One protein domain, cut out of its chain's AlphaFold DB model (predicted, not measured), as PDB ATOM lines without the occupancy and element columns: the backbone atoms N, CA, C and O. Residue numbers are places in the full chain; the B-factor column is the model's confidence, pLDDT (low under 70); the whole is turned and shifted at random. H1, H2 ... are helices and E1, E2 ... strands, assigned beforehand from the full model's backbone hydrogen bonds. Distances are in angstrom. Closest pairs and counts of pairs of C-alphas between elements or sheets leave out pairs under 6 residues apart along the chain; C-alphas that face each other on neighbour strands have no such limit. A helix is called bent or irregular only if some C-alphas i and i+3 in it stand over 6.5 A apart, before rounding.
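AT A GLANCE: This is residues 103 to 302 of the 302 residues of an uncharacterized protein of viral metagenome (UniProt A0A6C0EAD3). This is a long rod of helices built on two long ones, H2 and H7, which run opposite ways and overlap side by side only over one end of each, residues 144 to 155 and 269 to 280. Toward one end of the rod H8 packs on H2 and H1 crosses H8; toward the other end H3, H4, H5 and H6 gather about the first part of H7, and the small hairpin of E1 and E2 packs on H4. The printed part has 200 residues with eight named helices and two named strands, in the order H1 H2 E1 E2 H3 H4 H5 H6 H7 H8, and its class is mostly helix. The one sheet has the order E1 - E2 and is antiparallel. The whole is extended, with a radius of gyration of the C-alphas of 25.9 A and spans of 85 by 38 by 24 A.

IN THESE COORDINATES: E1 is residues 156 to 159 and E2 residues 162 to 165; C-alpha 156 is at (-50.550, -24.909, 38.786). E1 follows H2, residues 127 to 155, 41.7 A from first to last C-alpha, with no residue between them. H3, residues 169 to 182, measures 20.2 A, and H4, residues 194 to 217, 35.3 A. H5 is residues 227 to 230. H6, residues 233 to 240, is irregular, but only just: C-alphas 235 and 238 are 6.51 A apart. H7, residues 249 to 282, is the longest helix, 50.6 A from C-alpha 249 at (-61.728, -58.803, 33.290) to C-alpha 282. H7 is neither bent nor irregular, but only just: C-alphas 249 and 252 are 6.0 A apart. H8, residues 285 to 301, measures 24.7 A. H1, residues 103 to 118, measures 22.6 A and begins with C-alpha 103 at (-53.851, 3.560, 56.767).

HOW THE PARTS SIT: E1 and E2 form a hairpin of antiparallel neighbours at 150 degrees, with N 157 and O 164 at 3.0 A and N 164 and O 157 at 2.8 A, within hydrogen-bond range. The closest C-alphas of E1 and H4, those of Tyr 157 and Ala 209, are 5.3 A apart. H4 touches H7 with residues 207 to 214 alone, at a steep tilt of 60 degrees, the closest C-alphas being Phe 214 and Met 265, 6.2 A. H3 touches H7 at a shallow tilt of 8 degrees, opposite ways, Leu 174 and Leu 259 closest at 6.4 A. H3 also touches H4, Asp 173 and Ile 203 closest at 6.2 A, and H6, Ser 181 and Tyr 239 closest at 5.0 A. H5 and H4 only just touch, with 3 pairs of C-alphas within 8 A, Tyr 211 and Leu 229 closest at 7.1 A. H2 touches H7 at a shallow tilt of 28 degrees, opposite ways, Tyr 151 and Leu 276 closest at 5.6 A. H2 touches H8 at a tilt of 37 degrees, only just steep, Val 137 and Leu 291 closest at 6.1 A. H1 touches H8 with residues 111 to 115 alone, at a steep tilt of 51 degrees, Ile 111 and Glu 290 closest at 6.5 A. H1 and H2 are apart. Every O i to N i+4 pair is within hydrogen-bond range in H1, H2, H3, H4 and H8, against 29 of 30 in H7 and 2 of 4 in H6; H5 is too short for such a pair.

THE WHOLE: The two C-alphas farthest apart, those of Lys 124 and Asp 186, are 85.8 A apart. The printed part has no cut and ends at residue 302, the chain's last. The link from H3 to H4, 11 residues, is long. Mean pLDDT of the printed part is 85.3, and 28 residues are under 70, among them 182 to 192 and 242 to 251.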
ATOM      1  N   PRO A 103     -54.205   4.722  55.945       57.66
ATOM      2  CA  PRO A 103     -53.851   3.560  56.767       57.66
ATOM      3  C   PRO A 103     -52.712   2.672  56.239       57.66
ATOM      4  O   PRO A 103     -51.958   2.111  57.032       57.66
ATOM      5  N   ILE A 104     -52.549   2.545  54.913       59.81
ATOM      6  CA  ILE A 104     -51.441   1.772  54.321       59.81
ATOM      7  C   ILE A 104     -50.099   2.462  54.599       59.81
ATOM      8  O   ILE A 104     -49.131   1.789  54.941       59.81
ATOM      9  N   ILE A 105     -50.057   3.795  54.506       64.19
ATOM     10  CA  ILE A 105     -48.859   4.598  54.776       64.19
ATOM     11  C   ILE A 105     -48.558   4.601  56.276       64.19
ATOM     12  O   ILE A 105     -47.416   4.376  56.650       64.19
ATOM     13  N   GLU A 106     -49.563   4.784  57.135       63.97
ATOM     14  CA  GLU A 106     -49.380   4.749  58.596       63.97
ATOM     15  C   GLU A 106     -48.788   3.407  59.053       63.97
ATOM     16  O   GLU A 106     -47.798   3.380  59.776       63.97
ATOM     17  N   THR A 107     -49.298   2.290  58.520       72.19
ATOM     18  CA  THR A 107     -48.773   0.951  58.841       72.19
ATOM     19  C   THR A 107     -47.322   0.765  58.375       72.19
ATOM     20  O   THR A 107     -46.540   0.077  59.033       72.19
ATOM     21  N   GLU A 108     -46.942   1.331  57.227       78.94
ATOM     22  CA  GLU A 108     -45.560   1.272  56.735       78.94
ATOM     23  C   GLU A 108     -44.622   2.175  57.539       78.94
ATOM     24  O   GLU A 108     -43.507   1.760  57.857       78.94
ATOM     25  N   LEU A 109     -45.085   3.364  57.930       81.19
ATOM     26  CA  LEU A 109     -44.343   4.276  58.796       81.19
ATOM     27  C   LEU A 109     -44.085   3.654  60.169       81.19
ATOM     28  O   LEU A 109     -42.946   3.698  60.628       81.19
ATOM     29  N   ASP A 110     -45.071   2.980  60.765       83.38
ATOM     30  CA  ASP A 110     -44.899   2.249  62.026       83.38
ATOM     31  C   ASP A 110     -43.809   1.170  61.915       83.38
ATOM     32  O   ASP A 110     -43.008   0.962  62.830       83.38
ATOM     33  N   ILE A 111     -43.763   0.442  60.793       83.81
ATOM     34  CA  ILE A 111     -42.727  -0.571  60.550       83.81
ATOM     35  C   ILE A 111     -41.349   0.094  60.461       83.81
ATOM     36  O   ILE A 111     -40.402  -0.377  61.095       83.81
ATOM     37  N   ILE A 112     -41.235   1.179  59.694       84.94
ATOM     38  CA  ILE A 112     -39.976   1.907  59.505       84.94
ATOM     39  C   ILE A 112     -39.492   2.496  60.831       84.94
ATOM     40  O   ILE A 112     -38.325   2.318  61.170       84.94
ATOM     41  N   GLU A 113     -40.368   3.126  61.611       85.88
ATOM     42  CA  GLU A 113     -40.031   3.670  62.929       85.88
ATOM     43  C   GLU A 113     -39.509   2.567  63.860       85.88
ATOM     44  O   GLU A 113     -38.460   2.717  64.489       85.88
ATOM     45  N   ASN A 114     -40.169   1.405  63.883       85.44
ATOM     46  CA  ASN A 114     -39.700   0.251  64.649       85.44
ATOM     47  C   ASN A 114     -38.315  -0.238  64.200       85.44
ATOM     48  O   ASN A 114     -37.506  -0.632  65.043       85.44
ATOM     49  N   ILE A 115     -38.029  -0.234  62.895       85.56
ATOM     50  CA  ILE A 115     -36.706  -0.582  62.364       85.56
ATOM     51  C   ILE A 115     -35.683   0.462  62.793       85.56
ATOM     52  O   ILE A 115     -34.674   0.094  63.383       85.56
ATOM     53  N   MET A 116     -35.951   1.750  62.578       83.06
ATOM     54  CA  MET A 116     -35.045   2.837  62.957       83.06
ATOM     55  C   MET A 116     -34.705   2.795  64.449       83.06
ATOM     56  O   MET A 116     -33.531   2.878  64.803       83.06
ATOM     57  N   ASN A 117     -35.698   2.557  65.311       83.81
ATOM     58  CA  ASN A 117     -35.502   2.409  66.753       83.81
ATOM     59  C   ASN A 117     -34.656   1.170  67.100       83.81
ATOM     60  O   ASN A 117     -33.725   1.252  67.900       83.81
ATOM     61  N   LYS A 118     -34.909   0.013  66.467       80.06
ATOM     62  CA  LYS A 118     -34.063  -1.190  66.633       80.06
ATOM     63  C   LYS A 118     -32.631  -0.962  66.137       80.06
ATOM     64  O   LYS A 118     -31.690  -1.552  66.670       80.06
ATOM     65  N   CYS A 119     -32.473  -0.121  65.121       75.19
ATOM     66  CA  CYS A 119     -31.217   0.144  64.435       75.19
ATOM     67  C   CYS A 119     -30.468   1.381  64.955       75.19
ATOM     68  O   CYS A 119     -29.397   1.697  64.437       75.19
ATOM     69  N   GLU A 120     -30.965   2.058  65.994       76.50
ATOM     70  CA  GLU A 120     -30.385   3.300  66.535       76.50
ATOM     71  C   GLU A 120     -28.914   3.125  66.966       76.50
ATOM     72  O   GLU A 120     -28.081   4.027  66.847       76.50
ATOM     73  N   CYS A 121     -28.556   1.920  67.414       69.75
ATOM     74  CA  CYS A 121     -27.200   1.574  67.831       69.75
ATOM     75  C   CYS A 121     -26.284   1.116  66.684       69.75
ATOM     76  O   CYS A 121     -25.091   0.937  66.920       69.75
ATOM     77  N   PHE A 122     -26.790   0.928  65.459       75.38
ATOM     78  CA  PHE A 122     -26.014   0.354  64.348       75.38
ATOM     79  C   PHE A 122     -24.771   1.169  63.978       75.38
ATOM     80  O   PHE A 122     -23.722   0.553  63.804       75.38
ATOM     81  N   PRO A 123     -24.796   2.517  63.973       69.94
ATOM     82  CA  PRO A 123     -23.589   3.314  63.741       69.94
ATOM     83  C   PRO A 123     -22.477   3.091  64.781       69.94
ATOM     84  O   PRO A 123     -21.332   3.470  64.551       69.94
ATOM     85  N   LYS A 124     -22.804   2.511  65.943       78.69
ATOM     86  CA  LYS A 124     -21.861   2.203  67.030       78.69
ATOM     87  C   LYS A 124     -21.406   0.740  67.017       78.69
ATOM     88  O   LYS A 124     -20.526   0.384  67.798       78.69
ATOM     89  N   LEU A 125     -22.016  -0.109  66.185       78.88
ATOM     90  CA  LEU A 125     -21.673  -1.524  66.103       78.88
ATOM     91  C   LEU A 125     -20.429  -1.741  65.228       78.88
ATOM     92  O   LEU A 125     -20.222  -1.028  64.243       78.88
ATOM     93  N   PRO A 126     -19.600  -2.753  65.540       83.50
ATOM     94  CA  PRO A 126     -18.546  -3.195  64.641       83.50
ATOM     95  C   PRO A 126     -19.121  -3.610  63.283       83.50
ATOM     96  O   PRO A 126     -20.139  -4.303  63.216       83.50
ATOM     97  N   LYS A 127     -18.419  -3.275  62.194       84.44
ATOM     98  CA  LYS A 127     -18.822  -3.646  60.826       84.44
ATOM     99  C   LYS A 127     -19.120  -5.145  60.680       84.44
ATOM    100  O   LYS A 127     -20.098  -5.514  60.042       84.44
ATOM    101  N   SER A 128     -18.345  -5.997  61.353       86.31
ATOM    102  CA  SER A 128     -18.546  -7.450  61.355       86.31
ATOM    103  C   SER A 128     -19.906  -7.894  61.893       86.31
ATOM    104  O   SER A 128     -20.400  -8.941  61.490       86.31
ATOM    105  N   ASP A 129     -20.499  -7.150  62.825       85.69
ATOM    106  CA  ASP A 129     -21.800  -7.499  63.398       85.69
ATOM    107  C   ASP A 129     -22.949  -7.001  62.516       85.69
ATOM    108  O   ASP A 129     -23.953  -7.699  62.374       85.69
ATOM    109  N   ILE A 130     -22.760  -5.863  61.839       85.38
ATOM    110  CA  ILE A 130     -23.674  -5.379  60.794       85.38
ATOM    111  C   ILE A 130     -23.702  -6.367  59.619       85.38
ATOM    112  O   ILE A 130     -24.780  -6.740  59.160       85.38
ATOM    113  N   ASP A 131     -22.539  -6.860  59.183       89.00
ATOM    114  CA  ASP A 131     -22.440  -7.844  58.097       89.00
ATOM    115  C   ASP A 131     -23.119  -9.177  58.462       89.00
ATOM    116  O   ASP A 131     -23.812  -9.768  57.636       89.00
ATOM    117  N   LYS A 132     -22.994  -9.649  59.713       89.62
ATOM    118  CA  LYS A 132     -23.725 -10.843  60.185       89.62
ATOM    119  C   LYS A 132     -25.236 -10.646  60.125       89.62
ATOM    120  O   LYS A 132     -25.946 -11.556  59.701       89.62
ATOM    121  N   LEU A 133     -25.723  -9.485  60.561       88.62
ATOM    122  CA  LEU A 133     -27.147  -9.177  60.514       88.62
ATOM    123  C   LEU A 133     -27.647  -9.115  59.070       88.62
ATOM    124  O   LEU A 133     -28.679  -9.706  58.766       88.62
ATOM    125  N   LYS A 134     -26.895  -8.455  58.183       91.44
ATOM    126  CA  LYS A 134     -27.193  -8.401  56.751       91.44
ATOM    127  C   LYS A 134     -27.338  -9.801  56.164       91.44
ATOM    128  O   LYS A 134     -28.384 -10.115  55.605       91.44
ATOM    129  N   ASN A 135     -26.341 -10.657  56.383       94.12
ATOM    130  CA  ASN A 135     -26.356 -12.035  55.894       94.12
ATOM    131  C   ASN A 135     -27.562 -12.817  56.434       94.12
ATOM    132  O   ASN A 135     -28.184 -13.567  55.691       94.12
ATOM    133  N   HIS A 136     -27.927 -12.619  57.704       93.44
ATOM    134  CA  HIS A 136     -29.102 -13.261  58.293       93.44
ATOM    135  C   HIS A 136     -30.417 -12.802  57.642       93.44
ATOM    136  O   HIS A 136     -31.292 -13.620  57.360       93.44
ATOM    137  N   VAL A 137     -30.565 -11.498  57.389       93.56
ATOM    138  CA  VAL A 137     -31.743 -10.939  56.707       93.56
ATOM    139  C   VAL A 137     -31.826 -11.448  55.267       93.56
ATOM    140  O   VAL A 137     -32.895 -11.873  54.827       93.56
ATOM    141  N   GLU A 138     -30.703 -11.460  54.548       96.06
ATOM    142  CA  GLU A 138     -30.612 -11.985  53.182       96.06
ATOM    143  C   GLU A 138     -30.948 -13.480  53.123       96.06
ATOM    144  O   GLU A 138     -31.707 -13.896  52.250       96.06
ATOM    145  N   GLU A 139     -30.449 -14.284  54.064       96.50
ATOM    146  CA  GLU A 139     -30.784 -15.708  54.186       96.50
ATOM    147  C   GLU A 139     -32.298 -15.906  54.341       96.50
ATOM    148  O   GLU A 139     -32.902 -16.658  53.577       96.50
ATOM    149  N   LYS A 140     -32.946 -15.155  55.241       95.75
ATOM    150  CA  LYS A 140     -34.399 -15.244  55.453       95.75
ATOM    151  C   LYS A 140     -35.223 -14.811  54.244       95.75
ATOM    152  O   LYS A 140     -36.246 -15.431  53.949       95.75
ATOM    153  N   LEU A 141     -34.797 -13.767  53.537       95.75
ATOM    154  CA  LEU A 141     -35.450 -13.351  52.294       95.75
ATOM    155  C   LEU A 141     -35.268 -14.400  51.195       95.75
ATOM    156  O   LEU A 141     -36.223 -14.708  50.480       95.75
ATOM    157  N   ASN A 142     -34.074 -14.980  51.078       96.31
ATOM    158  CA  ASN A 142     -33.793 -16.046  50.123       96.31
ATOM    159  C   ASN A 142     -34.640 -17.293  50.398       96.31
ATOM    160  O   ASN A 142     -35.201 -17.845  49.449       96.31
ATOM    161  N   ASP A 143     -34.791 -17.688  51.664       95.81
ATOM    162  CA  ASP A 143     -35.685 -18.774  52.080       95.81
ATOM    163  C   ASP A 143     -37.117 -18.504  51.607       95.81
ATOM    164  O   ASP A 143     -37.700 -19.322  50.896       95.81
ATOM    165  N   TYR A 144     -37.659 -17.317  51.904       96.00
ATOM    166  CA  TYR A 144     -39.000 -16.925  51.467       96.00
ATOM    167  C   TYR A 144     -39.164 -16.985  49.942       96.00
ATOM    168  O   TYR A 144     -40.112 -17.593  49.438       96.00
ATOM    169  N   TYR A 145     -38.252 -16.373  49.177       95.19
ATOM    170  CA  TYR A 145     -38.355 -16.343  47.716       95.19
ATOM    171  C   TYR A 145     -38.195 -17.727  47.086       95.19
ATOM    172  O   TYR A 145     -38.826 -18.004  46.061       95.19
ATOM    173  N   LYS A 146     -37.380 -18.597  47.689       95.94
ATOM    174  CA  LYS A 146     -37.246 -19.993  47.278       95.94
ATOM    175  C   LYS A 146     -38.545 -20.755  47.527       95.94
ATOM    176  O   LYS A 146     -39.107 -21.274  46.568       95.94
ATOM    177  N   THR A 147     -39.074 -20.737  48.752       95.88
ATOM    178  CA  THR A 147     -40.342 -21.402  49.096       95.88
ATOM    179  C   THR A 147     -41.487 -20.901  48.219       95.88
ATOM    180  O   THR A 147     -42.274 -21.694  47.707       95.88
ATOM    181  N   LYS A 148     -41.549 -19.589  47.959       95.38
ATOM    182  CA  LYS A 148     -42.559 -18.995  47.075       95.38
ATOM    183  C   LYS A 148     -42.453 -19.520  45.648       95.38
ATOM    184  O   LYS A 148     -43.464 -19.865  45.047       95.38
ATOM    185  N   ARG A 149     -41.240 -19.588  45.097       94.94
ATOM    186  CA  ARG A 149     -41.005 -20.131  43.752       94.94
ATOM    187  C   ARG A 149     -41.397 -21.605  43.672       94.94
ATOM    188  O   ARG A 149     -42.049 -22.002  42.709       94.94
ATOM    189  N   ASP A 150     -41.025 -22.382  44.682       95.00
ATOM    190  CA  ASP A 150     -41.348 -23.803  44.761       95.00
ATOM    191  C   ASP A 150     -42.872 -24.003  44.842       95.00
ATOM    192  O   ASP A 150     -43.417 -24.823  44.103       95.00
ATOM    193  N   TYR A 151     -43.581 -23.192  45.637       96.06
ATOM    194  CA  TYR A 151     -45.046 -23.199  45.730       96.06
ATOM    195  C   TYR A 151     -45.716 -22.910  44.383       96.06
ATOM    196  O   TYR A 151     -46.559 -23.684  43.929       96.06
ATOM    197  N   GLU A 152     -45.308 -21.838  43.696       93.38
ATOM    198  CA  GLU A 152     -45.864 -21.495  42.380       93.38
ATOM    199  C   GLU A 152     -45.633 -22.616  41.353       93.38
ATOM    200  O   GLU A 152     -46.481 -22.856  40.493       93.38
ATOM    201  N   SER A 153     -44.527 -23.361  41.475       92.62
ATOM    202  CA  SER A 153     -44.201 -24.472  40.574       92.62
ATOM    203  C   SER A 153     -45.096 -25.712  40.734       92.62
ATOM    204  O   SER A 153     -45.180 -26.512  39.799       92.62
ATOM    205  N   VAL A 154     -45.759 -25.865  41.890       94.88
ATOM    206  CA  VAL A 154     -46.648 -27.003  42.203       94.88
ATOM    207  C   VAL A 154     -48.125 -26.617  42.278       94.88
ATOM    208  O   VAL A 154     -48.993 -27.481  42.172       94.88
ATOM    209  N   LYS A 155     -48.431 -25.327  42.448       93.50
ATOM    210  CA  LYS A 155     -49.802 -24.811  42.532       93.50
ATOM    211  C   LYS A 155     -50.584 -25.030  41.239       93.50
ATOM    212  O   LYS A 155     -51.786 -25.301  41.278       93.50
ATOM    213  N   SER A 156     -49.916 -24.864  40.101       92.44
ATOM    214  CA  SER A 156     -50.550 -24.909  38.786       92.44
ATOM    215  C   SER A 156     -49.569 -25.303  37.686       92.44
ATOM    216  O   SER A 156     -48.352 -25.238  37.865       92.44
ATOM    217  N   TYR A 157     -50.097 -25.711  36.533       92.94
ATOM    218  CA  TYR A 157     -49.295 -26.062  35.364       92.94
ATOM    219  C   TYR A 157     -49.970 -25.607  34.068       92.94
ATOM    220  O   TYR A 157     -51.191 -25.673  33.943       92.94
ATOM    221  N   CYS A 158     -49.178 -25.160  33.092       90.62
ATOM    222  CA  CYS A 158     -49.689 -24.735  31.791       90.62
ATOM    223  C   CYS A 158     -49.845 -25.937  30.847       90.62
ATOM    224  O   CYS A 158     -48.864 -26.606  30.529       90.62
ATOM    225  N   VAL A 159     -51.070 -26.200  30.391       88.00
ATOM    226  CA  VAL A 159     -51.396 -27.237  29.401       88.00
ATOM    227  C   VAL A 159     -52.115 -26.582  28.224       88.00
ATOM    228  O   VAL A 159     -53.215 -26.054  28.393       88.00
ATOM    229  N   ASP A 160     -51.513 -26.622  27.033       86.38
ATOM    230  CA  ASP A 160     -52.046 -26.001  25.808       86.38
ATOM    231  C   ASP A 160     -52.447 -24.528  26.022       86.38
ATOM    232  O   ASP A 160     -53.600 -24.155  25.800       86.38
ATOM    233  N   ASP A 161     -51.536 -23.722  26.572       87.19
ATOM    234  CA  ASP A 161     -51.741 -22.305  26.929       87.19
ATOM    235  C   ASP A 161     -52.830 -22.036  27.989       87.19
ATOM    236  O   ASP A 161     -53.171 -20.887  28.265       87.19
ATOM    237  N   ASN A 162     -53.362 -23.082  28.632       87.44
ATOM    238  CA  ASN A 162     -54.324 -22.961  29.723       87.44
ATOM    239  C   ASN A 162     -53.659 -23.274  31.062       87.44
ATOM    240  O   ASN A 162     -53.067 -24.341  31.241       87.44
ATOM    241  N   LEU A 163     -53.810 -22.373  32.032       90.88
ATOM    242  CA  LEU A 163     -53.359 -22.611  33.396       90.88
ATOM    243  C   LEU A 163     -54.318 -23.577  34.099       90.88
ATOM    244  O   LEU A 163     -55.499 -23.281  34.270       90.88
ATOM    245  N   VAL A 164     -53.802 -24.733  34.506       91.69
ATOM    246  CA  VAL A 164     -54.547 -25.753  35.243       91.69
ATOM    247  C   VAL A 164     -54.141 -25.690  36.708       91.69
ATOM    248  O   VAL A 164     -52.993 -25.978  37.048       91.69
ATOM    249  N   GLU A 165     -55.076 -25.306  37.573       92.94
ATOM    250  CA  GLU A 165     -54.875 -25.311  39.021       92.94
ATOM    251  C   GLU A 165     -55.038 -26.724  39.595       92.94
ATOM    252  O   GLU A 165     -55.902 -27.495  39.168       92.94
ATOM    253  N   ILE A 166     -54.184 -27.065  40.564       91.00
ATOM    254  CA  ILE A 166     -54.274 -28.324  41.301       91.00
ATOM    255  C   ILE A 166     -55.102 -28.103  42.564       91.00
ATOM    256  O   ILE A 166     -54.682 -27.393  43.484       91.00
ATOM    257  N   ASP A 167     -56.271 -28.731  42.617       92.12
ATOM    258  CA  ASP A 167     -57.217 -28.632  43.724       92.12
ATOM    259  C   ASP A 167     -57.860 -29.992  44.051       92.12
ATOM    260  O   ASP A 167     -57.709 -30.981  43.328       92.12
ATOM    261  N   ARG A 168     -58.607 -30.038  45.159       92.75
ATOM    262  CA  ARG A 168     -59.249 -31.257  45.679       92.75
ATOM    263  C   ARG A 168     -60.356 -31.820  44.783       92.75
ATOM    264  O   ARG A 168     -60.703 -32.987  44.940       92.75
ATOM    265  N   THR A 169     -60.854 -31.058  43.806       94.06
ATOM    266  CA  THR A 169     -61.896 -31.529  42.874       94.06
ATOM    267  C   THR A 169     -61.377 -32.599  41.913       94.06
ATOM    268  O   THR A 169     -62.163 -33.288  41.269       94.06
ATOM    269  N   PHE A 170     -60.056 -32.791  41.817       95.69
ATOM    270  CA  PHE A 170     -59.494 -33.855  40.987       95.69
ATOM    271  C   PHE A 170     -59.871 -35.268  41.467       95.69
ATOM    272  O   PHE A 170     -59.988 -36.178  40.652       95.69
ATOM    273  N   ILE A 171     -60.137 -35.474  42.760       95.69
ATOM    274  CA  ILE A 171     -60.636 -36.773  43.243       95.69
ATOM    275  C   ILE A 171     -62.039 -37.055  42.695       95.69
ATOM    276  O   ILE A 171     -62.323 -38.169  42.250       95.69
ATOM    277  N   ASP A 172     -62.897 -36.036  42.641       95.12
ATOM    278  CA  ASP A 172     -64.222 -36.149  42.029       95.12
ATOM    279  C   ASP A 172     -64.119 -36.457  40.530       95.12
ATOM    280  O   ASP A 172     -64.912 -37.233  39.999       95.12
ATOM    281  N   ASP A 173     -63.096 -35.920  39.863       95.06
ATOM    282  CA  ASP A 173     -62.791 -36.203  38.461       95.06
ATOM    283  C   ASP A 173     -62.396 -37.674  38.227       95.06
ATOM    284  O   ASP A 173     -62.896 -38.312  37.293       95.06
ATOM    285  N   LEU A 174     -61.549 -38.254  39.086       94.62
ATOM    286  CA  LEU A 174     -61.191 -39.678  39.014       94.62
ATOM    287  C   LEU A 174     -62.407 -40.577  39.287       94.62
ATOM    288  O   LEU A 174     -62.655 -41.542  38.553       94.62
ATOM    289  N   ASN A 175     -63.217 -40.223  40.288       92.00
ATOM    290  CA  ASN A 175     -64.473 -40.908  40.593       92.00
ATOM    291  C   ASN A 175     -65.461 -40.824  39.425       92.00
ATOM    292  O   ASN A 175     -66.149 -41.799  39.114       92.00
ATOM    293  N   TRP A 176     -65.515 -39.682  38.738       92.12
ATOM    294  CA  TRP A 176     -66.341 -39.507  37.552       92.12
ATOM    295  C   TRP A 176     -65.919 -40.451  36.422       92.12
ATOM    296  O   TRP A 176     -66.790 -41.111  35.856       92.12
ATOM    297  N   ILE A 177     -64.616 -40.596  36.136       89.44
ATOM    298  CA  ILE A 177     -64.126 -41.557  35.126       89.44
ATOM    299  C   ILE A 177     -64.556 -42.982  35.494       89.44
ATOM    300  O   ILE A 177     -65.120 -43.695  34.661       89.44
ATOM    301  N   SER A 178     -64.347 -43.376  36.753       86.69
ATOM    302  CA  SER A 178     -64.743 -44.694  37.258       86.69
ATOM    303  C   SER A 178     -66.247 -44.944  37.079       86.69
ATOM    304  O   SER A 178     -66.655 -45.965  36.520       86.69
ATOM    305  N   ASN A 179     -67.090 -43.972  37.431       84.06
ATOM    306  CA  ASN A 179     -68.542 -44.088  37.294       84.06
ATOM    307  C   ASN A 179     -69.002 -44.120  35.831       84.06
ATOM    308  O   ASN A 179     -69.853 -44.934  35.476       84.06
ATOM    309  N   VAL A 180     -68.437 -43.276  34.962       80.25
ATOM    310  CA  VAL A 180     -68.777 -43.266  33.529       80.25
ATOM    311  C   VAL A 180     -68.395 -44.587  32.870       80.25
ATOM    312  O   VAL A 180     -69.185 -45.121  32.094       80.25
ATOM    313  N   SER A 181     -67.252 -45.167  33.243       70.81
ATOM    314  CA  SER A 181     -66.824 -46.481  32.750       70.81
ATOM    315  C   SER A 181     -67.755 -47.629  33.179       70.81
ATOM    316  O   SER A 181     -67.904 -48.634  32.471       70.81
ATOM    317  N   ALA A 182     -68.412 -47.489  34.335       67.12
ATOM    318  CA  ALA A 182     -69.340 -48.479  34.871       67.12
ATOM    319  C   ALA A 182     -70.700 -48.460  34.156       67.12
ATOM    320  O   ALA A 182     -71.365 -49.497  34.084       67.12
ATOM    321  N   LEU A 183     -71.098 -47.321  33.581       65.19
ATOM    322  CA  LEU A 183     -72.363 -47.192  32.866       65.19
ATOM    323  C   LEU A 183     -72.353 -48.060  31.598       65.19
ATOM    324  O   LEU A 183     -71.469 -47.977  30.749       65.19
ATOM    325  N   SER A 184     -73.357 -48.922  31.463       54.47
ATOM    326  CA  SER A 184     -73.615 -49.689  30.247       54.47
ATOM    327  C   SER A 184     -74.522 -48.873  29.325       54.47
ATOM    328  O   SER A 184     -75.741 -49.050  29.323       54.47
ATOM    329  N   TYR A 185     -73.956 -47.938  28.565       52.69
ATOM    330  CA  TYR A 185     -74.710 -47.287  27.500       52.69
ATOM    331  C   TYR A 185     -74.577 -48.093  26.212       52.69
ATOM    332  O   TYR A 185     -73.489 -48.223  25.660       52.69
ATOM    333  N   ASP A 186     -75.699 -48.577  25.684       51.91
ATOM    334  CA  ASP A 186     -75.768 -49.190  24.352       51.91
ATOM    335  C   ASP A 186     -75.822 -48.099  23.258       51.91
ATOM    336  O   ASP A 186     -76.673 -48.081  22.367       51.91
ATOM    337  N   VAL A 187     -74.956 -47.087  23.389       52.62
ATOM    338  CA  VAL A 187     -74.988 -45.858  22.590       52.62
ATOM    339  C   VAL A 187     -73.749 -45.815  21.689       52.62
ATOM    340  O   VAL A 187     -72.626 -45.874  22.185       52.62
ATOM    341  N   PRO A 188     -73.914 -45.717  20.357       54.66
ATOM    342  CA  PRO A 188     -72.795 -45.546  19.432       54.66
ATOM    343  C   PRO A 188     -71.970 -44.285  19.740       54.66
ATOM    344  O   PRO A 188     -72.545 -43.250  20.068       54.66
ATOM    345  N   ALA A 189     -70.646 -44.335  19.551       55.06
ATOM    346  CA  ALA A 189     -69.710 -43.250  19.888       55.06
ATOM    347  C   ALA A 189     -70.085 -41.863  19.307       55.06
ATOM    348  O   ALA A 189     -69.823 -40.838  19.924       55.06
ATOM    349  N   TYR A 190     -70.782 -41.798  18.169       57.44
ATOM    350  CA  TYR A 190     -71.239 -40.535  17.568       57.44
ATOM    351  C   TYR A 190     -72.422 -39.859  18.300       57.44
ATOM    352  O   TYR A 190     -72.854 -38.781  17.899       57.44
ATOM    353  N   LYS A 191     -72.978 -40.486  19.347       58.56
ATOM    354  CA  LYS A 191     -74.064 -39.950  20.192       58.56
ATOM    355  C   LYS A 191     -73.608 -39.600  21.613       58.56
ATOM    356  O   LYS A 191     -74.454 -39.357  22.476       58.56
ATOM    357  N   ILE A 192     -72.300 -39.594  21.880       66.19
ATOM    358  CA  ILE A 192     -71.777 -39.161  23.179       66.19
ATOM    359  C   ILE A 192     -72.213 -37.713  23.410       66.19
ATOM    360  O   ILE A 192     -72.026 -36.850  22.554       66.19
ATOM    361  N   LYS A 193     -72.839 -37.456  24.562       74.25
ATOM    362  CA  LYS A 193     -73.274 -36.106  24.932       74.25
ATOM    363  C   LYS A 193     -72.054 -35.189  24.986       74.25
ATOM    364  O   LYS A 193     -71.048 -35.557  25.591       74.25
ATOM    365  N   GLN A 194     -72.175 -33.990  24.417       80.50
ATOM    366  CA  GLN A 194     -71.110 -32.982  24.405       80.50
ATOM    367  C   GLN A 194     -70.531 -32.728  25.808       80.50
ATOM    368  O   GLN A 194     -69.329 -32.528  25.957       80.50
ATOM    369  N   ASP A 195     -71.363 -32.816  26.847       81.44
ATOM    370  CA  ASP A 195     -70.949 -32.641  28.242       81.44
ATOM    371  C   ASP A 195     -69.952 -33.713  28.715       81.44
ATOM    372  O   ASP A 195     -69.015 -33.402  29.445       81.44
ATOM    373  N   ILE A 196     -70.104 -34.970  28.271       83.75
ATOM    374  CA  ILE A 196     -69.177 -36.066  28.608       83.75
ATOM    375  C   ILE A 196     -67.814 -35.798  27.973       83.75
ATOM    376  O   ILE A 196     -66.793 -35.909  28.649       83.75
ATOM    377  N   TYR A 197     -67.805 -35.403  26.697       86.25
ATOM    378  CA  TYR A 197     -66.581 -35.053  25.983       86.25
ATOM    379  C   TYR A 197     -65.854 -33.893  26.673       86.25
ATOM    380  O   TYR A 197     -64.685 -34.022  27.029       86.25
ATOM    381  N   THR A 198     -66.559 -32.789  26.928       88.75
ATOM    382  CA  THR A 198     -65.987 -31.594  27.563       88.75
ATOM    383  C   THR A 198     -65.412 -31.907  28.944       88.75
ATOM    384  O   THR A 198     -64.281 -31.517  29.242       88.75
ATOM    385  N   ASN A 199     -66.148 -32.658  29.772       91.12
ATOM    386  CA  ASN A 199     -65.671 -33.059  31.094       91.12
ATOM    387  C   ASN A 199     -64.429 -33.937  30.997       91.12
ATOM    388  O   ASN A 199     -63.428 -33.649  31.644       91.12
ATOM    389  N   TYR A 200     -64.448 -34.962  30.153       92.75
ATOM    390  CA  TYR A 200     -63.314 -35.863  30.016       92.75
ATOM    391  C   TYR A 200     -62.054 -35.155  29.491       92.75
ATOM    392  O   TYR A 200     -60.979 -35.336  30.058       92.75
ATOM    393  N   GLN A 201     -62.176 -34.265  28.498       92.56
ATOM    394  CA  GLN A 201     -61.045 -33.454  28.028       92.56
ATOM    395  C   GLN A 201     -60.468 -32.564  29.138       92.56
ATOM    396  O   GLN A 201     -59.249 -32.462  29.282       92.56
ATOM    397  N   ARG A 202     -61.325 -31.953  29.969       94.12
ATOM    398  CA  ARG A 202     -60.881 -31.188  31.146       94.12
ATOM    399  C   ARG A 202     -60.098 -32.068  32.124       94.12
ATOM    400  O   ARG A 202     -59.064 -31.635  32.631       94.12
ATOM    401  N   ILE A 203     -60.565 -33.289  32.379       95.38
ATOM    402  CA  ILE A 203     -59.901 -34.221  33.300       95.38
ATOM    403  C   ILE A 203     -58.543 -34.657  32.744       95.38
ATOM    404  O   ILE A 203     -57.555 -34.610  33.471       95.38
ATOM    405  N   LEU A 204     -58.450 -34.982  31.451       95.50
ATOM    406  CA  LEU A 204     -57.179 -35.329  30.805       95.50
ATOM    407  C   LEU A 204     -56.138 -34.205  30.925       95.50
ATOM    408  O   LEU A 204     -54.964 -34.482  31.176       95.50
ATOM    409  N   LYS A 205     -56.554 -32.934  30.816       95.25
ATOM    410  CA  LYS A 205     -55.661 -31.787  31.054       95.25
ATOM    411  C   LYS A 205     -55.154 -31.738  32.497       95.25
ATOM    412  O   LYS A 205     -53.963 -31.518  32.705       95.25
ATOM    413  N   LYS A 206     -56.019 -31.996  33.486       96.00
ATOM    414  CA  LYS A 206     -55.613 -32.102  34.899       96.00
ATOM    415  C   LYS A 206     -54.658 -33.269  35.144       96.00
ATOM    416  O   LYS A 206     -53.640 -33.082  35.802       96.00
ATOM    417  N   MET A 207     -54.931 -34.436  34.563       96.69
ATOM    418  CA  MET A 207     -54.030 -35.590  34.619       96.69
ATOM    419  C   MET A 207     -52.643 -35.223  34.065       96.69
ATOM    420  O   MET A 207     -51.633 -35.453  34.724       96.69
ATOM    421  N   ASN A 208     -52.582 -34.566  32.903       95.25
ATOM    422  CA  ASN A 208     -51.320 -34.111  32.319       95.25
ATOM    423  C   ASN A 208     -50.573 -33.121  33.236       95.25
ATOM    424  O   ASN A 208     -49.377 -33.276  33.474       95.25
ATOM    425  N   ALA A 209     -51.272 -32.131  33.794       95.56
ATOM    426  CA  ALA A 209     -50.692 -31.179  34.743       95.56
ATOM    427  C   ALA A 209     -50.074 -31.887  35.963       95.56
ATOM    428  O   ALA A 209     -48.911 -31.651  36.290       95.56
ATOM    429  N   ILE A 210     -50.821 -32.800  36.589       96.25
ATOM    430  CA  ILE A 210     -50.382 -33.547  37.776       96.25
ATOM    431  C   ILE A 210     -49.159 -34.402  37.464       96.25
ATOM    432  O   ILE A 210     -48.190 -34.355  38.215       96.25
ATOM    433  N   TYR A 211     -49.171 -35.135  36.349       95.12
ATOM    434  CA  TYR A 211     -48.036 -35.960  35.935       95.12
ATOM    435  C   TYR A 211     -46.759 -35.126  35.756       95.12
ATOM    436  O   TYR A 211     -45.709 -35.473  36.293       95.12
ATOM    437  N   ASN A 212     -46.846 -33.982  35.067       94.12
ATOM    438  CA  ASN A 212     -45.681 -33.124  34.840       94.12
ATOM    439  C   ASN A 212     -45.165 -32.452  36.117       94.12
ATOM    440  O   ASN A 212     -43.957 -32.269  36.257       94.12
ATOM    441  N   ILE A 213     -46.047 -32.057  37.039       95.19
ATOM    442  CA  ILE A 213     -45.614 -31.546  38.346       95.19
ATOM    443  C   ILE A 213     -44.952 -32.675  39.138       95.19
ATOM    444  O   ILE A 213     -43.867 -32.482  39.679       95.19
ATOM    445  N   PHE A 214     -45.565 -33.859  39.167       95.12
ATOM    446  CA  PHE A 214     -45.048 -35.009  39.896       95.12
ATOM    447  C   PHE A 214     -43.636 -35.386  39.435       95.12
ATOM    448  O   PHE A 214     -42.756 -35.488  40.281       95.12
ATOM    449  N   LEU A 215     -43.382 -35.478  38.123       93.25
ATOM    450  CA  LEU A 215     -42.048 -35.781  37.585       93.25
ATOM    451  C   LEU A 215     -40.966 -34.785  38.022       93.25
ATOM    452  O   LEU A 215     -39.820 -35.169  38.230       93.25
ATOM    453  N   LYS A 216     -41.311 -33.500  38.187       91.94
ATOM    454  CA  LYS A 216     -40.362 -32.495  38.697       91.94
ATOM    455  C   LYS A 216     -39.996 -32.730  40.161       91.94
ATOM    456  O   LYS A 216     -38.917 -32.324  40.584       91.94
ATOM    457  N   LEU A 217     -40.905 -33.320  40.935       92.00
ATOM    458  CA  LEU A 217     -40.728 -33.564  42.364       92.00
ATOM    459  C   LEU A 217     -40.134 -34.946  42.651       92.00
ATOM    460  O   LEU A 217     -39.405 -35.112  43.629       92.00
ATOM    461  N   LYS A 218     -40.478 -35.944  41.835       90.50
ATOM    462  CA  LYS A 218     -40.107 -37.342  42.021       90.50
ATOM    463  C   LYS A 218     -40.025 -38.053  40.668       90.50
ATOM    464  O   LYS A 218     -41.013 -38.144  39.949       90.50
ATOM    465  N   ASP A 219     -38.853 -38.612  40.379       76.81
ATOM    466  CA  ASP A 219     -38.541 -39.263  39.093       76.81
ATOM    467  C   ASP A 219     -38.709 -40.797  39.119       76.81
ATOM    468  O   ASP A 219     -38.359 -41.496  38.177       76.81
ATOM    469  N   ASP A 220     -39.241 -41.348  40.214       80.50
ATOM    470  CA  ASP A 220     -39.450 -42.790  40.361       80.50
ATOM    471  C   ASP A 220     -40.944 -43.111  40.451       80.50
ATOM    472  O   ASP A 220     -41.595 -42.890  41.483       80.50
ATOM    473  N   LEU A 221     -41.484 -43.601  39.335       83.69
ATOM    474  CA  LEU A 221     -42.847 -44.095  39.215       83.69
ATOM    475  C   LEU A 221     -42.859 -45.330  38.310       83.69
ATOM    476  O   LEU A 221     -42.468 -45.263  37.144       83.69
ATOM    477  N   SER A 222     -43.338 -46.453  38.839       79.12
ATOM    478  CA  SER A 222     -43.492 -47.693  38.078       79.12
ATOM    479  C   SER A 222     -44.947 -47.875  37.648       79.12
ATOM    480  O   SER A 222     -45.853 -47.928  38.474       79.12
ATOM    481  N   PHE A 223     -45.171 -47.950  36.337       83.25
ATOM    482  CA  PHE A 223     -46.451 -48.317  35.734       83.25
ATOM    483  C   PHE A 223     -46.201 -48.838  34.316       83.25
ATOM    484  O   PHE A 223     -45.507 -48.184  33.536       83.25
ATOM    485  N   GLU A 224     -46.788 -49.983  33.959       82.38
ATOM    486  CA  GLU A 224     -46.565 -50.621  32.657       82.38
ATOM    487  C   GLU A 224     -47.870 -50.813  31.851       82.38
ATOM    488  O   GLU A 224     -48.762 -51.587  32.237       82.38
ATOM    489  N   PRO A 225     -48.005 -50.187  30.667       85.44
ATOM    490  CA  PRO A 225     -47.003 -49.385  29.958       85.44
ATOM    491  C   PRO A 225     -46.978 -47.914  30.408       85.44
ATOM    492  O   PRO A 225     -48.026 -47.275  30.533       85.44
ATOM    493  N   ILE A 226     -45.780 -47.330  30.520       87.75
ATOM    494  CA  ILE A 226     -45.583 -45.928  30.950       87.75
ATOM    495  C   ILE A 226     -46.329 -44.903  30.080       87.75
ATOM    496  O   ILE A 226     -46.693 -43.818  30.536       87.75
ATOM    497  N   ILE A 227     -46.619 -45.260  28.824       89.31
ATOM    498  CA  ILE A 227     -47.364 -44.416  27.885       89.31
ATOM    499  C   ILE A 227     -48.754 -44.038  28.412       89.31
ATOM    500  O   ILE A 227     -49.251 -42.973  28.060       89.31
ATOM    501  N   TYR A 228     -49.373 -44.851  29.276       91.31
ATOM    502  CA  TYR A 228     -50.669 -44.513  29.873       91.31
ATOM    503  C   TYR A 228     -50.563 -43.394  30.916       91.31
ATOM    504  O   TYR A 228     -51.532 -42.677  31.116       91.31
ATOM    505  N   LEU A 229     -49.398 -43.182  31.534       91.25
ATOM    506  CA  LEU A 229     -49.166 -42.027  32.408       91.25
ATOM    507  C   LEU A 229     -48.858 -40.755  31.610       91.25
ATOM    508  O   LEU A 229     -49.255 -39.658  31.982       91.25
ATOM    509  N   GLN A 230     -48.165 -40.893  30.481       89.88
ATOM    510  CA  GLN A 230     -47.874 -39.755  29.605       89.88
ATOM    511  C   GLN A 230     -49.113 -39.306  28.824       89.88
ATOM    512  O   GLN A 230     -49.297 -38.126  28.530       89.88
ATOM    513  N   LYS A 231     -49.942 -40.274  28.424       92.62
ATOM    514  CA  LYS A 231     -51.089 -40.108  27.531       92.62
ATOM    515  C   LYS A 231     -52.255 -40.971  28.036       92.62
ATOM    516  O   LYS A 231     -52.569 -41.992  27.421       92.62
ATOM    517  N   PRO A 232     -52.923 -40.565  29.133       93.31
ATOM    518  CA  PRO A 232     -53.976 -41.362  29.772       93.31
ATOM    519  C   PRO A 232     -55.148 -41.696  28.851       93.31
ATOM    520  O   PRO A 232     -55.748 -42.760  28.998       93.31
ATOM    521  N   TYR A 233     -55.412 -40.870  27.836       91.62
ATOM    522  CA  TYR A 233     -56.437 -41.140  26.826       91.62
ATOM    523  C   TYR A 233     -56.230 -42.469  26.083       91.62
ATOM    524  O   TYR A 233     -57.200 -43.136  25.746       91.62
ATOM    525  N   VAL A 234     -54.982 -42.927  25.901       89.88
ATOM    526  CA  VAL A 234     -54.684 -44.201  25.218       89.88
ATOM    527  C   VAL A 234     -55.290 -45.395  25.967       89.88
ATOM    528  O   VAL A 234     -55.689 -46.377  25.344       89.88
ATOM    529  N   CYS A 235     -55.375 -45.310  27.296       88.00
ATOM    530  CA  CYS A 235     -56.063 -46.300  28.120       88.00
ATOM    531  C   CYS A 235     -57.554 -45.959  28.249       88.00
ATOM    532  O   CYS A 235     -58.416 -46.800  27.997       88.00
ATOM    533  N   LEU A 236     -57.861 -44.714  28.622       89.38
ATOM    534  CA  LEU A 236     -59.180 -44.299  29.091       89.38
ATOM    535  C   LEU A 236     -60.238 -44.149  27.983       89.38
ATOM    536  O   LEU A 236     -61.420 -44.367  28.258       89.38
ATOM    537  N   ASP A 237     -59.854 -43.862  26.735       87.62
ATOM    538  CA  ASP A 237     -60.802 -43.654  25.626       87.62
ATOM    539  C   ASP A 237     -61.691 -44.881  25.390       87.62
ATOM    540  O   ASP A 237     -62.882 -44.751  25.098       87.62
ATOM    541  N   ASN A 238     -61.151 -46.085  25.593       79.88
ATOM    542  CA  ASN A 238     -61.923 -47.318  25.468       79.88
ATOM    543  C   ASN A 238     -63.061 -47.402  26.497       79.88
ATOM    544  O   ASN A 238     -64.130 -47.922  26.191       79.88
ATOM    545  N   TYR A 239     -62.866 -46.846  27.692       79.44
ATOM    546  CA  TYR A 239     -63.845 -46.890  28.781       79.44
ATOM    547  C   TYR A 239     -64.853 -45.748  28.715       79.44
ATOM    548  O   TYR A 239     -66.005 -45.928  29.104       79.44
ATOM    549  N   VAL A 240     -64.425 -44.583  28.224       80.94
ATOM    550  CA  VAL A 240     -65.268 -43.383  28.150       80.94
ATOM    551  C   VAL A 240     -66.067 -43.335  26.845       80.94
ATOM    552  O   VAL A 240     -67.226 -42.919  26.853       80.94
ATOM    553  N   TYR A 241     -65.482 -43.773  25.724       77.44
ATOM    554  CA  TYR A 241     -66.084 -43.646  24.392       77.44
ATOM    555  C   TYR A 241     -66.535 -44.971  23.758       77.44
ATOM    556  O   TYR A 241     -67.439 -44.965  22.915       77.44
ATOM    557  N   HIS A 242     -65.942 -46.112  24.130       68.06
ATOM    558  CA  HIS A 242     -66.143 -47.392  23.434       68.06
ATOM    559  C   HIS A 242     -66.638 -48.526  24.350       68.06
ATOM    560  O   HIS A 242     -65.971 -49.533  24.564       68.06
ATOM    561  N   PHE A 243     -67.897 -48.435  24.787       61.09
ATOM    562  CA  PHE A 243     -68.556 -49.397  25.692       61.09
ATOM    563  C   PHE A 243     -68.626 -50.870  25.215       61.09
ATOM    564  O   PHE A 243     -68.993 -51.744  26.000       61.09
ATOM    565  N   LYS A 244     -68.320 -51.172  23.942       51.66
ATOM    566  CA  LYS A 244     -68.671 -52.449  23.283       51.66
ATOM    567  C   LYS A 244     -67.667 -53.602  23.412       51.66
ATOM    568  O   LYS A 244     -68.014 -54.706  23.011       51.66
ATOM    569  N   ASN A 245     -66.482 -53.402  23.991       50.97
ATOM    570  CA  ASN A 245     -65.451 -54.453  24.088       50.97
ATOM    571  C   ASN A 245     -65.077 -54.831  25.536       50.97
ATOM    572  O   ASN A 245     -63.924 -55.123  25.828       50.97
ATOM    573  N   LYS A 246     -66.049 -54.886  26.460       53.09
ATOM    574  CA  LYS A 246     -65.858 -55.375  27.848       53.09
ATOM    575  C   LYS A 246     -65.671 -56.907  27.945       53.09
ATOM    576  O   LYS A 246     -66.262 -57.539  28.815       53.09
ATOM    577  N   ASN A 247     -64.889 -57.531  27.063       48.00
ATOM    578  CA  ASN A 247     -64.720 -58.994  27.054       48.00
ATOM    579  C   ASN A 247     -63.531 -59.524  27.869       48.00
ATOM    580  O   ASN A 247     -63.301 -60.731  27.871       48.00
ATOM    581  N   THR A 248     -62.823 -58.690  28.629       50.03
ATOM    582  CA  THR A 248     -61.701 -59.157  29.455       50.03
ATOM    583  C   THR A 248     -61.675 -58.452  30.805       50.03
ATOM    584  O   THR A 248     -61.491 -57.243  30.893       50.03
ATOM    585  N   VAL A 249     -61.846 -59.231  31.880       52.66
ATOM    586  CA  VAL A 249     -61.728 -58.803  33.290       52.66
ATOM    587  C   VAL A 249     -60.437 -57.996  33.529       52.66
ATOM    588  O   VAL A 249     -60.476 -56.988  34.226       52.66
ATOM    589  N   ASN A 250     -59.349 -58.360  32.836       56.56
ATOM    590  CA  ASN A 250     -58.029 -57.721  32.916       56.56
ATOM    591  C   ASN A 250     -57.977 -56.243  32.487       56.56
ATOM    592  O   ASN A 250     -57.091 -55.517  32.933       56.56
ATOM    593  N   ASP A 251     -58.874 -55.783  31.614       62.47
ATOM    594  CA  ASP A 251     -58.798 -54.418  31.078       62.47
ATOM    595  C   ASP A 251     -59.296 -53.403  32.121       62.47
ATOM    596  O   ASP A 251     -58.618 -52.421  32.435       62.47
ATOM    597  N   ASN A 252     -60.422 -53.700  32.773       71.00
ATOM    598  CA  ASN A 252     -60.961 -52.865  33.851       71.00
ATOM    599  C   ASN A 252     -59.974 -52.730  35.028       71.00
ATOM    600  O   ASN A 252     -59.914 -51.684  35.676       71.00
ATOM    601  N   ASP A 253     -59.166 -53.762  35.270       79.06
ATOM    602  CA  ASP A 253     -58.127 -53.734  36.297       79.06
ATOM    603  C   ASP A 253     -57.007 -52.744  35.940       79.06
ATOM    604  O   ASP A 253     -56.618 -51.953  36.798       79.06
ATOM    605  N   LYS A 254     -56.583 -52.660  34.668       84.56
ATOM    606  CA  LYS A 254     -55.599 -51.654  34.217       84.56
ATOM    607  C   LYS A 254     -56.103 -50.218  34.317       84.56
ATOM    608  O   LYS A 254     -55.333 -49.317  34.644       84.56
ATOM    609  N   MET A 255     -57.381 -49.977  34.022       87.62
ATOM    610  CA  MET A 255     -57.975 -48.648  34.198       87.62
ATOM    611  C   MET A 255     -57.960 -48.245  35.674       87.62
ATOM    612  O   MET A 255     -57.535 -47.140  36.003       87.62
ATOM    613  N   LYS A 256     -58.395 -49.138  36.570       88.88
ATOM    614  CA  LYS A 256     -58.379 -48.882  38.017       88.88
ATOM    615  C   LYS A 256     -56.966 -48.654  38.537       88.88
ATOM    616  O   LYS A 256     -56.757 -47.727  39.312       88.88
ATOM    617  N   GLU A 257     -56.008 -49.455  38.078       91.94
ATOM    618  CA  GLU A 257     -54.591 -49.282  38.395       91.94
ATOM    619  C   GLU A 257     -54.109 -47.890  37.964       91.94
ATOM    620  O   GLU A 257     -53.574 -47.149  38.783       91.94
ATOM    621  N   LEU A 258     -54.401 -47.473  36.726       93.44
ATOM    622  CA  LEU A 258     -54.049 -46.141  36.229       93.44
ATOM    623  C   LEU A 258     -54.648 -45.026  37.096       93.44
ATOM    624  O   LEU A 258     -53.931 -44.110  37.496       93.44
ATOM    625  N   LEU A 259     -55.947 -45.103  37.409       94.88
ATOM    626  CA  LEU A 259     -56.613 -44.111  38.260       94.88
ATOM    627  C   LEU A 259     -55.982 -44.060  39.658       94.88
ATOM    628  O   LEU A 259     -55.754 -42.966  40.164       94.88
ATOM    629  N   SER A 260     -55.625 -45.210  40.237       94.44
ATOM    630  CA  SER A 260     -54.957 -45.276  41.543       94.44
ATOM    631  C   SER A 260     -53.562 -44.641  41.530       94.44
ATOM    632  O   SER A 260     -53.175 -43.964  42.482       94.44
ATOM    633  N   VAL A 261     -52.816 -44.777  40.427       95.56
ATOM    634  CA  VAL A 261     -51.515 -44.115  40.269       95.56
ATOM    635  C   VAL A 261     -51.685 -42.602  40.138       95.56
ATOM    636  O   VAL A 261     -50.928 -41.848  40.745       95.56
ATOM    637  N   TYR A 262     -52.702 -42.134  39.411       96.62
ATOM    638  CA  TYR A 262     -53.026 -40.706  39.357       96.62
ATOM    639  C   TYR A 262     -53.510 -40.143  40.688       96.62
ATOM    640  O   TYR A 262     -53.149 -39.018  41.027       96.62
ATOM    641  N   GLU A 263     -54.279 -40.913  41.452       96.88
ATOM    642  CA  GLU A 263     -54.678 -40.559  42.812       96.88
ATOM    643  C   GLU A 263     -53.450 -40.412  43.722       96.88
ATOM    644  O   GLU A 263     -53.308 -39.404  44.415       96.88
ATOM    645  N   TYR A 264     -52.505 -41.354  43.653       95.94
ATOM    646  CA  TYR A 264     -51.234 -41.263  44.373       95.94
ATOM    647  C   TYR A 264     -50.426 -40.018  43.980       95.94
ATOM    648  O   TYR A 264     -50.012 -39.252  44.855       95.94
ATOM    649  N   MET A 265     -50.218 -39.790  42.677       96.31
ATOM    650  CA  MET A 265     -49.497 -38.609  42.188       96.31
ATOM    651  C   MET A 265     -50.175 -37.319  42.650       96.31
ATOM    652  O   MET A 265     -49.501 -36.390  43.089       96.31
ATOM    653  N   PHE A 266     -51.507 -37.274  42.590       97.12
ATOM    654  CA  PHE A 266     -52.290 -36.135  43.040       97.12
ATOM    655  C   PHE A 266     -52.079 -35.853  44.526       97.12
ATOM    656  O   PHE A 266     -51.732 -34.725  44.868       97.12
ATOM    657  N   TYR A 267     -52.225 -36.848  45.405       96.81
ATOM    658  CA  TYR A 267     -52.000 -36.638  46.836       96.81
ATOM    659  C   TYR A 267     -50.560 -36.232  47.141       96.81
ATOM    660  O   TYR A 267     -50.337 -35.402  48.015       96.81
ATOM    661  N   PHE A 268     -49.579 -36.760  46.409       95.94
ATOM    662  CA  PHE A 268     -48.188 -36.346  46.566       95.94
ATOM    663  C   PHE A 268     -47.996 -34.858  46.232       95.94
ATOM    664  O   PHE A 268     -47.423 -34.112  47.025       95.94
ATOM    665  N   VAL A 269     -48.515 -34.413  45.082       96.69
ATOM    666  CA  VAL A 269     -48.457 -33.005  44.658       96.69
ATOM    667  C   VAL A 269     -49.244 -32.108  45.616       96.69
ATOM    668  O   VAL A 269     -48.748 -31.053  46.005       96.69
ATOM    669  N   LEU A 270     -50.443 -32.529  46.027       96.31
ATOM    670  CA  LEU A 270     -51.297 -31.777  46.944       96.31
ATOM    671  C   LEU A 270     -50.628 -31.606  48.310       96.31
ATOM    672  O   LEU A 270     -50.552 -30.485  48.800       96.31
ATOM    673  N   ASN A 271     -50.084 -32.679  48.887       95.94
ATOM    674  CA  ASN A 271     -49.375 -32.611  50.162       95.94
ATOM    675  C   ASN A 271     -48.179 -31.660  50.073       95.94
ATOM    676  O   ASN A 271     -47.975 -30.848  50.970       95.94
ATOM    677  N   ARG A 272     -47.417 -31.709  48.970       96.50
ATOM    678  CA  ARG A 272     -46.291 -30.790  48.767       96.50
ATOM    679  C   ARG A 272     -46.748 -29.337  48.628       96.50
ATOM    680  O   ARG A 272     -46.095 -28.442  49.157       96.50
ATOM    681  N   LYS A 273     -47.861 -29.092  47.931       96.06
ATOM    682  CA  LYS A 273     -48.482 -27.763  47.824       96.06
ATOM    683  C   LYS A 273     -48.896 -27.242  49.203       96.06
ATOM    684  O   LYS A 273     -48.570 -26.104  49.521       96.06
ATOM    685  N   GLU A 274     -49.582 -28.058  50.000       95.44
ATOM    686  CA  GLU A 274     -50.073 -27.685  51.335       95.44
ATOM    687  C   GLU A 274     -48.923 -27.455  52.330       95.44
ATOM    688  O   GLU A 274     -48.975 -26.512  53.115       95.44
ATOM    689  N   GLU A 275     -47.850 -28.250  52.261       96.50
ATOM    690  CA  GLU A 275     -46.618 -28.035  53.037       96.50
ATOM    691  C   GLU A 275     -45.989 -26.671  52.713       96.50
ATOM    692  O   GLU A 275     -45.720 -25.876  53.609       96.50
ATOM    693  N   LEU A 276     -45.821 -26.358  51.424       96.69
ATOM    694  CA  LEU A 276     -45.251 -25.082  50.986       96.69
ATOM    695  C   LEU A 276     -46.158 -23.889  51.318       96.69
ATOM    696  O   LEU A 276     -45.669 -22.810  51.646       96.69
ATOM    697  N   GLU A 277     -47.477 -24.065  51.241       95.06
ATOM    698  CA  GLU A 277     -48.452 -23.056  51.660       95.06
ATOM    699  C   GLU A 277     -48.361 -22.780  53.164       95.06
ATOM    700  O   GLU A 277     -48.360 -21.621  53.588       95.06
ATOM    701  N   PHE A 278     -48.218 -23.835  53.967       95.56
ATOM    702  CA  PHE A 278     -47.979 -23.720  55.398       95.56
ATOM    703  C   PHE A 278     -46.664 -22.985  55.686       95.56
ATOM    704  O   PHE A 278     -46.669 -22.022  56.454       95.56
ATOM    705  N   ASP A 279     -45.567 -23.354  55.021       94.25
ATOM    706  CA  ASP A 279     -44.278 -22.673  55.169       94.25
ATOM    707  C   ASP A 279     -44.387 -21.183  54.813       94.25
ATOM    708  O   ASP A 279     -43.920 -20.326  55.564       94.25
ATOM    709  N   LEU A 280     -45.070 -20.841  53.714       93.38
ATOM    710  CA  LEU A 280     -45.316 -19.452  53.316       93.38
ATOM    711  C   LEU A 280     -46.160 -18.682  54.332       93.38
ATOM    712  O   LEU A 280     -45.924 -17.491  54.529       93.38
ATOM    713  N   SER A 281     -47.102 -19.341  55.007       92.19
ATOM    714  CA  SER A 281     -47.932 -18.701  56.034       92.19
ATOM    715  C   SER A 281     -47.119 -18.200  57.235       92.19
ATOM    716  O   SER A 281     -47.516 -17.233  57.888       92.19
ATOM    717  N   THR A 282     -45.943 -18.790  57.487       91.38
ATOM    718  CA  THR A 282     -45.015 -18.315  58.527       91.38
ATOM    719  C   THR A 282     -44.383 -16.962  58.167       91.38
ATOM    720  O   THR A 282     -44.063 -16.163  59.050       91.38
ATOM    721  N   PHE A 283     -44.281 -16.650  56.871       90.25
ATOM    722  CA  PHE A 283     -43.766 -15.392  56.338       90.25
ATOM    723  C   PHE A 283     -44.889 -14.370  56.145       90.25
ATOM    724  O   PHE A 283     -45.317 -14.073  55.028       90.25
ATOM    725  N   THR A 284     -45.367 -13.791  57.248       89.12
ATOM    726  CA  THR A 284     -46.409 -12.754  57.172       89.12
ATOM    727  C   THR A 284     -45.975 -11.575  56.292       89.12
ATOM    728  O   THR A 284     -44.799 -11.209  56.242       89.12
ATOM    729  N   THR A 285     -46.933 -10.908  55.638       85.31
ATOM    730  CA  THR A 285     -46.647  -9.729  54.801       85.31
ATOM    731  C   THR A 285     -45.888  -8.648  55.571       85.31
ATOM    732  O   THR A 285     -44.956  -8.054  55.034       85.31
ATOM    733  N   LYS A 286     -46.249  -8.423  56.842       86.00
ATOM    734  CA  LYS A 286     -45.552  -7.486  57.729       86.00
ATOM    735  C   LYS A 286     -44.093  -7.894  57.939       86.00
ATOM    736  O   LYS A 286     -43.209  -7.065  57.765       86.00
ATOM    737  N   TYR A 287     -43.843  -9.165  58.248       89.38
ATOM    738  CA  TYR A 287     -42.493  -9.683  58.468       89.38
ATOM    739  C   TYR A 287     -41.608  -9.564  57.218       89.38
ATOM    740  O   TYR A 287     -40.469  -9.117  57.303       89.38
ATOM    741  N   ILE A 288     -42.142  -9.875  56.032       90.94
ATOM    742  CA  ILE A 288     -41.397  -9.706  54.775       90.94
ATOM    743  C   ILE A 288     -41.090  -8.231  54.493       90.94
ATOM    744  O   ILE A 288     -39.980  -7.913  54.064       90.94
ATOM    745  N   LYS A 289     -42.030  -7.311  54.750       88.94
ATOM    746  CA  LYS A 289     -41.759  -5.867  54.650       88.94
ATOM    747  C   LYS A 289     -40.669  -5.429  55.630       88.94
ATOM    748  O   LYS A 289     -39.749  -4.731  55.219       88.94
ATOM    749  N   GLU A 290     -40.730  -5.895  56.879       89.69
ATOM    750  CA  GLU A 290     -39.704  -5.629  57.895       89.69
ATOM    751  C   GLU A 290     -38.305  -6.050  57.424       89.69
ATOM    752  O   GLU A 290     -37.371  -5.256  57.516       89.69
ATOM    753  N   LEU A 291     -38.161  -7.261  56.874       91.81
ATOM    754  CA  LEU A 291     -36.882  -7.750  56.352       91.81
ATOM    755  C   LEU A 291     -36.368  -6.907  55.175       91.81
ATOM    756  O   LEU A 291     -35.194  -6.545  55.160       91.81
ATOM    757  N   ASN A 292     -37.231  -6.563  54.211       91.25
ATOM    758  CA  ASN A 292     -36.830  -5.747  53.060       91.25
ATOM    759  C   ASN A 292     -36.386  -4.342  53.493       91.25
ATOM    760  O   ASN A 292     -35.303  -3.904  53.118       91.25
ATOM    761  N   TYR A 293     -37.171  -3.652  54.325       89.88
ATOM    762  CA  TYR A 293     -36.798  -2.326  54.823       89.88
ATOM    763  C   TYR A 293     -35.539  -2.363  55.696       89.88
ATOM    764  O   TYR A 293     -34.726  -1.445  55.629       89.88
ATOM    765  N   MET A 294     -35.339  -3.423  56.486       89.75
ATOM    766  CA  MET A 294     -34.117  -3.599  57.268       89.75
ATOM    767  C   MET A 294     -32.891  -3.773  56.365       89.75
ATOM    768  O   MET A 294     -31.857  -3.167  56.636       89.75
ATOM    769  N   LEU A 295     -33.002  -4.558  55.291       91.38
ATOM    770  CA  LEU A 295     -31.919  -4.735  54.323       91.38
ATOM    771  C   LEU A 295     -31.563  -3.414  53.629       91.38
ATOM    772  O   LEU A 295     -30.387  -3.057  53.561       91.38
ATOM    773  N   GLU A 296     -32.571  -2.667  53.173       89.50
ATOM    774  CA  GLU A 296     -32.389  -1.335  52.585       89.50
ATOM    775  C   GLU A 296     -31.714  -0.375  53.570       89.50
ATOM    776  O   GLU A 296     -30.722   0.266  53.229       89.50
ATOM    777  N   TYR A 297     -32.180  -0.329  54.821       87.00
ATOM    778  CA  TYR A 297     -31.579   0.512  55.854       87.00
ATOM    779  C   TYR A 297     -30.107   0.155  56.104       87.00
ATOM    780  O   TYR A 297     -29.262   1.046  56.150       87.00
ATOM    781  N   ILE A 298     -29.779  -1.138  56.223       87.00
ATOM    782  CA  ILE A 298     -28.392  -1.602  56.388       87.00
ATOM    783  C   ILE A 298     -27.530  -1.164  55.197       87.00
ATOM    784  O   ILE A 298     -26.415  -0.691  55.401       87.00
ATOM    785  N   ASN A 299     -28.044  -1.268  53.968       86.88
ATOM    786  CA  ASN A 299     -27.330  -0.833  52.768       86.88
ATOM    787  C   ASN A 299     -27.104   0.689  52.718       86.88
ATOM    788  O   ASN A 299     -26.136   1.123  52.105       86.88
ATOM    789  N   MET A 300     -27.960   1.495  53.355       84.44
ATOM    790  CA  MET A 300     -27.800   2.956  53.419       84.44
ATOM    791  C   MET A 300     -26.735   3.416  54.423       84.44
ATOM    792  O   MET A 300     -26.183   4.504  54.261       84.44
ATOM    793  N   ILE A 301     -26.473   2.636  55.475       78.44
ATOM    794  CA  ILE A 301     -25.511   2.991  56.537       78.44
ATOM    795  C   ILE A 301     -24.104   2.401  56.316       78.44
ATOM    796  O   ILE A 301     -23.211   2.674  57.122       78.44
ATOM    797  N   GLN A 302     -23.913   1.578  55.278       66.88
ATOM    798  CA  GLN A 302     -22.625   0.993  54.865       66.88
ATOM    799  C   GLN A 302     -21.918   1.850  53.813       66.88
ATOM    800  O   GLN A 302     -20.667   1.904  53.884       66.88
TER     801      GLN A 302